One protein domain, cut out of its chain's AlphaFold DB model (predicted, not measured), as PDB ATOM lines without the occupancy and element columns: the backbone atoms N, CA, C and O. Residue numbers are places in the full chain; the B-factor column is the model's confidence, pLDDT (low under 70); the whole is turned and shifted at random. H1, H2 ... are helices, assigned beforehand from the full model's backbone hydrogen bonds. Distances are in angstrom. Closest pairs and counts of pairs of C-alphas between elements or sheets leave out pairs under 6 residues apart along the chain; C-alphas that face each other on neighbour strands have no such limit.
ATOM      1  N   ARG A  27      47.938 -21.038  -8.375       86.88
ATOM      2  CA  ARG A  27      46.727 -21.123  -7.539       86.88
ATOM      3  C   ARG A  27      45.586 -20.258  -8.066       86.88
ATOM      4  O   ARG A  27      44.441 -20.710  -8.031       86.88
ATOM      5  N   GLY A  28      45.881 -19.041  -8.516       88.25
ATOM      6  CA  GLY A  28      44.876 -18.163  -9.101       88.25
ATOM      7  C   GLY A  28      44.412 -18.650 -10.461       88.25
ATOM      8  O   GLY A  28      43.208 -18.704 -10.686       88.25
ATOM      9  N   PHE A  29      45.331 -19.125 -11.301       90.81
ATOM     10  CA  PHE A  29      44.988 -19.752 -12.573       90.81
ATOM     11  C   PHE A  29      44.006 -20.916 -12.381       90.81
ATOM     12  O   PHE A  29      42.972 -20.972 -13.042       90.81
ATOM     13  N   PHE A  30      44.245 -21.792 -11.396       91.38
ATOM     14  CA  PHE A  30      43.295 -22.859 -11.083       91.38
ATOM     15  C   PHE A  30      41.927 -22.349 -10.614       91.38
ATOM     16  O   PHE A  30      40.918 -22.965 -10.943       91.38
ATOM     17  N   ARG A  31      41.869 -21.252  -9.845       90.00
ATOM     18  CA  ARG A  31      40.591 -20.664  -9.407       90.00
ATOM     19  C   ARG A  31      39.796 -20.099 -10.579       90.00
ATOM     20  O   ARG A  31      38.593 -20.333 -10.646       90.00
ATOM     21  N   VAL A  32      40.452 -19.382 -11.488       91.81
ATOM     22  CA  VAL A  32      39.801 -18.848 -12.692       91.81
ATOM     23  C   VAL A  32      39.326 -19.996 -13.582       91.81
ATOM     24  O   VAL A  32      38.185 -19.982 -14.031       91.81
ATOM     25  N   TYR A  33      40.132 -21.049 -13.729       92.69
ATOM     26  CA  TYR A  33      39.712 -22.275 -14.405       92.69
ATOM     27  C   TYR A  33      38.479 -22.926 -13.756       92.69
ATOM     28  O   TYR A  33      37.541 -23.287 -14.462       92.69
ATOM     29  N   GLU A  34      38.442 -23.058 -12.425       90.38
ATOM     30  CA  GLU A  34      37.284 -23.599 -11.697       90.38
ATOM     31  C   GLU A  34      36.020 -22.747 -11.953       90.38
ATOM     32  O   GLU A  34      34.941 -23.301 -12.170       90.38
ATOM     33  N   GLN A  35      36.152 -21.415 -12.000       89.88
ATOM     34  CA  GLN A  35      35.053 -20.499 -12.332       89.88
ATOM     35  C   GLN A  35      34.572 -20.667 -13.778       89.88
ATOM     36  O   GLN A  35      33.371 -20.817 -14.002       89.88
ATOM     37  N   GLN A  36      35.486 -20.708 -14.754       89.38
ATOM     38  CA  GLN A  36      35.133 -20.938 -16.161       89.38
ATOM     39  C   GLN A  36      34.468 -22.300 -16.360       89.38
ATOM     40  O   GLN A  36      33.462 -22.420 -17.062       89.38
ATOM     41  N   LEU A  37      34.973 -23.329 -15.680       89.44
ATOM     42  CA  LEU A  37      34.387 -24.659 -15.719       89.44
ATOM     43  C   LEU A  37      32.961 -24.655 -15.155       89.44
ATOM     44  O   LEU A  37      32.089 -25.278 -15.754       89.44
ATOM     45  N   ALA A  38      32.700 -23.940 -14.056       87.75
ATOM     46  CA  ALA A  38      31.359 -23.808 -13.488       87.75
ATOM     47  C   ALA A  38      30.391 -23.062 -14.427       87.75
ATOM     48  O   ALA A  38      29.262 -23.517 -14.620       87.75
ATOM     49  N   LEU A  39      30.836 -21.973 -15.064       87.25
ATOM     50  CA  LEU A  39      30.041 -21.212 -16.041       87.25
ATOM     51  C   LEU A  39      29.665 -22.066 -17.261       87.25
ATOM     52  O   LEU A  39      28.509 -22.104 -17.692       87.25
ATOM     53  N   ILE A  40      30.638 -22.799 -17.803       83.50
ATOM     54  CA  ILE A  40      30.428 -23.707 -18.932       83.50
ATOM     55  C   ILE A  40      29.523 -24.878 -18.529       83.50
ATOM     56  O   ILE A  40      28.672 -25.301 -19.310       83.50
ATOM     57  N   TRP A  41      29.681 -25.407 -17.316       83.94
ATOM     58  CA  TRP A  41      28.841 -26.493 -16.815       83.94
ATOM     59  C   TRP A  41      27.388 -26.047 -16.649       83.94
ATOM     60  O   TRP A  41      26.484 -26.770 -17.060       83.94
ATOM     61  N   GLY A  42      27.154 -24.853 -16.099       80.31
ATOM     62  CA  GLY A  42      25.809 -24.295 -15.936       80.31
ATOM     63  C   GLY A  42      25.101 -24.000 -17.263       80.31
ATOM     64  O   GLY A  42      23.877 -24.030 -17.322       80.31
ATOM     65  N   SER A  43      25.860 -23.758 -18.335       77.44
ATOM     66  CA  SER A  43      25.327 -23.389 -19.655       77.44
ATOM     67  C   SER A  43      25.289 -24.534 -20.676       77.44
ATOM     68  O   SER A  43      24.594 -24.425 -21.686       77.44
ATOM     69  N   SER A  44      26.012 -25.640 -20.456       76.06
ATOM     70  CA  SER A  44      26.167 -26.695 -21.463       76.06
ATOM     71  C   SER A  44      25.430 -27.989 -21.130       76.06
ATOM     72  O   SER A  44      25.627 -28.610 -20.088       76.06
ATOM     73  N   ARG A  45      24.650 -28.483 -22.100       69.25
ATOM     74  CA  ARG A  45      23.980 -29.795 -22.036       69.25
ATOM     75  C   ARG A  45      24.932 -30.978 -22.270       69.25
ATOM     76  O   ARG A  45      24.596 -32.105 -21.917       69.25
ATOM     77  N   LYS A  46      26.105 -30.756 -22.882       70.44
ATOM     78  CA  LYS A  46      27.072 -31.813 -23.236       70.44
ATOM     79  C   LYS A  46      28.294 -31.743 -22.324       70.44
ATOM     80  O   LYS A  46      28.991 -30.742 -22.297       70.44
ATOM     81  N   LYS A  47      28.593 -32.843 -21.625       69.56
ATOM     82  CA  LYS A  47      29.699 -32.916 -20.648       69.56
ATOM     83  C   LYS A  47      31.077 -33.222 -21.250       69.56
ATOM     84  O   LYS A  47      32.096 -33.060 -20.580       69.56
ATOM     85  N   ARG A  48      31.137 -33.685 -22.503       77.06
ATOM     86  CA  ARG A  48      32.394 -34.087 -23.152       77.06
ATOM     87  C   ARG A  48      33.199 -32.850 -23.559       77.06
ATOM     88  O   ARG A  48      32.672 -31.975 -24.233       77.06
ATOM     89  N   GLY A  49      34.469 -32.788 -23.155       81.50
ATOM     90  CA  GLY A  49      35.392 -31.710 -23.538       81.50
ATOM     91  C   GLY A  49      35.280 -30.409 -22.731       81.50
ATOM     92  O   GLY A  49      36.044 -29.487 -22.991       81.50
ATOM     93  N   LEU A  50      34.397 -30.328 -21.724       85.56
ATOM     94  CA  LEU A  50      34.213 -29.093 -20.939       85.56
ATOM     95  C   LEU A  50      35.484 -28.658 -20.202       85.56
ATOM     96  O   LEU A  50      35.770 -27.470 -20.141       85.56
ATOM     97  N   LYS A  51      36.266 -29.617 -19.687       87.06
ATOM     98  CA  LYS A  51      37.545 -29.336 -19.018       87.06
ATOM     99  C   LYS A  51      38.546 -28.674 -19.964       87.06
ATOM    100  O   LYS A  51      39.114 -27.647 -19.624       87.06
ATOM    101  N   SER A  52      38.722 -29.225 -21.163       87.81
ATOM    102  CA  SER A  52      39.622 -28.646 -22.167       87.81
ATOM    103  C   SER A  52      39.151 -27.261 -22.605       87.81
ATOM    104  O   SER A  52      39.949 -26.335 -22.631       87.81
ATOM    105  N   LYS A  53      37.843 -27.089 -22.827       88.25
ATOM    106  CA  LYS A  53      37.263 -25.793 -23.198       88.25
ATOM    107  C   LYS A  53      37.438 -24.733 -22.105       88.25
ATOM    108  O   LYS A  53      37.782 -23.596 -22.404       88.25
ATOM    109  N   ALA A  54      37.220 -25.098 -20.842       90.44
ATOM    110  CA  ALA A  54      37.432 -24.196 -19.710       90.44
ATOM    111  C   ALA A  54      38.908 -23.796 -19.573       90.44
ATOM    112  O   ALA A  54      39.209 -22.641 -19.277       90.44
ATOM    113  N   TYR A  55      39.827 -24.732 -19.822       91.81
ATOM    114  CA  TYR A  55      41.261 -24.456 -19.837       91.81
ATOM    115  C   TYR A  55      41.637 -23.478 -20.957       91.81
ATOM    116  O   TYR A  55      42.254 -22.458 -20.671       91.81
ATOM    117  N   GLU A  56      41.195 -23.728 -22.192       90.50
ATOM    118  CA  GLU A  56      41.451 -22.848 -23.341       90.50
ATOM    119  C   GLU A  56      40.943 -21.423 -23.087       90.50
ATOM    120  O   GLU A  56      41.671 -20.459 -23.295       90.50
ATOM    121  N   GLN A  57      39.728 -21.274 -22.549       90.81
ATOM    122  CA  GLN A  57      39.199 -19.957 -22.177       90.81
ATOM    123  C   GLN A  57      40.020 -19.277 -21.075       90.81
ATOM    124  O   GLN A  57      40.191 -18.059 -21.096       90.81
ATOM    125  N   THR A  58      40.540 -20.049 -20.121       92.12
ATOM    126  CA  THR A  58      41.389 -19.517 -19.046       92.12
ATOM    127  C   THR A  58      42.752 -19.073 -19.579       92.12
ATOM    128  O   THR A  58      43.237 -18.023 -19.171       92.12
ATOM    129  N   GLU A  59      43.350 -19.818 -20.515       91.00
ATOM    130  CA  GLU A  59      44.583 -19.399 -21.194       91.00
ATOM    131  C   GLU A  59      44.383 -18.135 -22.026       91.00
ATOM    132  O   GLU A  59      45.177 -17.210 -21.899       91.00
ATOM    133  N   VAL A  60      43.303 -18.052 -22.810       90.38
ATOM    134  CA  VAL A  60      42.995 -16.851 -23.602       90.38
ATOM    135  C   VAL A  60      42.850 -15.628 -22.696       90.38
ATOM    136  O   VAL A  60      43.408 -14.574 -22.991       90.38
ATOM    137  N   LEU A  61      42.157 -15.762 -21.561       89.38
ATOM    138  CA  LEU A  61      42.072 -14.684 -20.572       89.38
ATOM    139  C   LEU A  61      43.453 -14.319 -20.018       89.38
ATOM    140  O   LEU A  61      43.782 -13.144 -19.903       89.38
ATOM    141  N   TYR A  62      44.277 -15.309 -19.683       89.56
ATOM    142  CA  TYR A  62      45.620 -15.065 -19.165       89.56
ATOM    143  C   TYR A  62      46.486 -14.281 -20.155       89.56
ATOM    144  O   TYR A  62      47.144 -13.307 -19.783       89.56
ATOM    145  N   GLU A  63      46.440 -14.666 -21.427       88.50
ATOM    146  CA  GLU A  63      47.153 -13.984 -22.498       88.50
ATOM    147  C   GLU A  63      46.650 -12.547 -22.688       88.50
ATOM    148  O   GLU A  63      47.462 -11.627 -22.787       88.50
ATOM    149  N   GLN A  64      45.333 -12.322 -22.636       87.56
ATOM    150  CA  GLN A  64      44.740 -10.982 -22.721       87.56
ATOM    151  C   GLN A  64      45.198 -10.053 -21.589       87.56
ATOM    152  O   GLN A  64      45.474  -8.881 -21.836       87.56
ATOM    153  N   PHE A  65      45.287 -10.561 -20.357       84.94
ATOM    154  CA  PHE A  65      45.660  -9.750 -19.196       84.94
ATOM    155  C   PHE A  65      47.163  -9.478 -19.094       84.94
ATOM    156  O   PHE A  65      47.550  -8.427 -18.584       84.94
ATOM    157  N   PHE A  66      48.015 -10.410 -19.532       85.44
ATOM    158  CA  PHE A  66      49.453 -10.327 -19.259       85.44
ATOM    159  C   PHE A  66      50.342 -10.229 -20.492       85.44
ATOM    160  O   PHE A  66      51.507  -9.876 -20.320       85.44
ATOM    161  N   GLN A  67      49.842 -10.549 -21.692       80.12
ATOM    162  CA  GLN A  67      50.588 -10.520 -22.962       80.12
ATOM    163  C   GLN A  67      51.985 -11.169 -22.874       80.12
ATOM    164  O   GLN A  67      52.934 -10.764 -23.538       80.12
ATOM    165  N   ARG A  68      52.128 -12.167 -21.995       74.38
ATOM    166  CA  ARG A  68      53.410 -12.772 -21.594       74.38
ATOM    167  C   ARG A  68      53.512 -14.254 -21.958       74.38
ATOM    168  O   ARG A  68      54.420 -14.937 -21.496       74.38
ATOM    169  N   GLY A  69      52.591 -14.754 -22.781       76.69
ATOM    170  CA  GLY A  69      52.481 -16.169 -23.121       76.69
ATOM    171  C   GLY A  69      51.638 -16.940 -22.105       76.69
ATOM    172  O   GLY A  69      50.590 -16.463 -21.671       76.69
ATOM    173  N   ARG A  70      52.075 -18.150 -21.741       79.31
ATOM    174  CA  ARG A  70      51.270 -19.119 -20.978       79.31
ATOM    175  C   ARG A  70      51.642 -19.164 -19.496       79.31
ATOM    176  O   ARG A  70      52.809 -19.034 -19.137       79.31
ATOM    177  N   CYS A  71      50.657 -19.420 -18.631       82.12
ATOM    178  CA  CYS A  71      50.894 -19.641 -17.194       82.12
ATOM    179  C   CYS A  71      51.539 -21.011 -16.912       82.12
ATOM    180  O   CYS A  71      52.346 -21.156 -15.990       82.12
ATOM    181  N   PHE A  72      51.185 -22.018 -17.713       84.81
ATOM    182  CA  PHE A  72      51.764 -23.358 -17.683       84.81
ATOM    183  C   PHE A  72      52.468 -23.632 -19.019       84.81
ATOM    184  O   PHE A  72      52.008 -23.129 -20.042       84.81
ATOM    185  N   PRO A  73      53.560 -24.421 -19.044       84.88
ATOM    186  CA  PRO A  73      54.275 -24.725 -20.288       84.88
ATOM    187  C   PRO A  73      53.368 -25.369 -21.348       84.88
ATOM    188  O   PRO A  73      53.411 -25.022 -22.530       84.88
ATOM    189  N   ASP A  74      52.501 -26.275 -20.898       86.75
ATOM    190  CA  ASP A  74      51.562 -27.010 -21.728       86.75
ATOM    191  C   ASP A  74      50.329 -27.453 -20.920       86.75
ATOM    192  O   ASP A  74      50.262 -27.355 -19.687       86.75
ATOM    193  N   ARG A  75      49.337 -27.959 -21.657       86.75
ATOM    194  CA  ARG A  75      48.050 -28.400 -21.119       86.75
ATOM    195  C   ARG A  75      48.174 -29.626 -20.207       86.75
ATOM    196  O   ARG A  75      47.393 -29.761 -19.265       86.75
ATOM    197  N   GLU A  76      49.093 -30.543 -20.489       88.31
ATOM    198  CA  GLU A  76      49.257 -31.770 -19.701       88.31
ATOM    199  C   GLU A  76      49.844 -31.451 -18.329       88.31
ATOM    200  O   GLU A  76      49.325 -31.914 -17.316       88.31
ATOM    201  N   ASN A  77      50.832 -30.560 -18.284       88.19
ATOM    202  CA  ASN A  77      51.433 -30.037 -17.066       88.19
ATOM    203  C   ASN A  77      50.395 -29.319 -16.190       88.19
ATOM    204  O   ASN A  77      50.338 -29.525 -14.976       88.19
ATOM    205  N   PHE A  78      49.502 -28.537 -16.810       90.56
ATOM    206  CA  PHE A  78      48.358 -27.963 -16.104       90.56
ATOM    207  C   PHE A  78      47.467 -29.044 -15.481       90.56
ATOM    208  O   PHE A  78      47.153 -28.958 -14.292       90.56
ATOM    209  N   PHE A  79      47.043 -30.053 -16.252       88.69
ATOM    210  CA  PHE A  79      46.130 -31.078 -15.741       88.69
ATOM    211  C   PHE A  79      46.785 -31.984 -14.694       88.69
ATOM    212  O   PHE A  79      46.103 -32.369 -13.745       88.69
ATOM    213  N   ASP A  80      48.082 -32.269 -14.805       89.00
ATOM    214  CA  ASP A  80      48.857 -32.983 -13.786       89.00
ATOM    215  C   ASP A  80      48.914 -32.183 -12.475       89.00
ATOM    216  O   ASP A  80      48.518 -32.674 -11.413       89.00
ATOM    217  N   ALA A  81      49.293 -30.903 -12.547       87.44
ATOM    218  CA  ALA A  81      49.341 -30.025 -11.382       87.44
ATOM    219  C   ALA A  81      47.949 -29.803 -10.761       87.44
ATOM    220  O   ALA A  81      47.800 -29.781  -9.535       87.44
ATOM    221  N   TYR A  82      46.911 -29.671 -11.592       85.94
ATOM    222  CA  TYR A  82      45.527 -29.553 -11.141       85.94
ATOM    223  C   TYR A  82      45.036 -30.845 -10.478       85.94
ATOM    224  O   TYR A  82      44.365 -30.775  -9.451       85.94
ATOM    225  N   SER A  83      45.394 -32.013 -11.020       84.62
ATOM    226  CA  SER A  83      45.063 -33.323 -10.447       84.62
ATOM    227  C   SER A  83      45.690 -33.498  -9.063       84.62
ATOM    228  O   SER A  83      44.991 -33.853  -8.116       84.62
ATOM    229  N   LYS A  84      46.969 -33.135  -8.905       84.69
ATOM    230  CA  LYS A  84      47.668 -33.147  -7.608       84.69
ATOM    231  C   LYS A  84      46.984 -32.233  -6.585       84.69
ATOM    232  O   LYS A  84      46.670 -32.673  -5.482       84.69
TER     233      LYS A  84
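What this domain is: This is residues 27 to 84 of the 94 residues of an uncharacterized protein of Spirosoma endbachense (UniProt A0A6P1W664). Two long helices, H1 and H2, cross at a slant as a lopsided X, and a shorter third helix, H3, is set crosswise off one side of the pair, only loosely joined to it. The turn from H1 to H2 makes one tip of the longest axis, where residues 42 to 49 stick out, and the link from H2 to H3 folds back from the far end of H2. The printed part has 58 residues with three named helices, in the order H1, H2, H3, and no named strand; its class is all helix. The whole is compact, with a radius of gyration of the C-alphas of 11.3 A and spans of 34 by 25 by 16 A.

How they stand to each other: H1, residues 27 to 43, touches H2, residues 50 to 66, with 15 pairs of C-alphas within 8 A. Their closest C-alphas are those of Leu 37 and Ala 54, 5.0 A apart. The two helices run opposite ways at a steep tilt of 51 degrees, and their centres are 9.6 A apart. H3, residues 75 to 84, is close to H1 but not clearly touching it; the closest C-alphas are those of Phe 30 and Tyr 82, 7.1 A apart. The lines of H1 and H3 are about perpendicular, at 82 degrees. H3 is also close to H2 but not clearly touching it, the closest C-alphas being those of Tyr 55 and Arg 75, 8.0 A apart. The lines of H2 and H3 are only just about perpendicular, at 72 degrees. In H1, H2 and H3 every O i to N i+4 pair is within hydrogen-bond range.

Where its parts are: H1 begins at C-alpha 27, at (46.727, -21.123, -7.539), and measures 24.7 A from first to last C-alpha. H2 begins at C-alpha 50, at (34.213, -29.093, -20.939), and measures 24.2 A. H3, ten residues, measures 14.3 A and ends at C-alpha 84, at (47.668, -33.147, -7.608).

The domain as a whole: The two C-alphas farthest apart are those of Arg 45 and Arg 68, at 34.0 A, while the first and last printed C-alphas, 27 and 84, are 12.1 A apart. Residues 42 to 49, of which 42 and 43 belong to H1, stand free. Without them the body of 50 residues spans 28 by 22 by 17 A. The links from H1 to H2, 6 residues, and from H2 to H3, 8 residues, are short. The printed part has no cut. The mean pLDDT of the printed part is 85.7, and residues 45 and 47 are under 70.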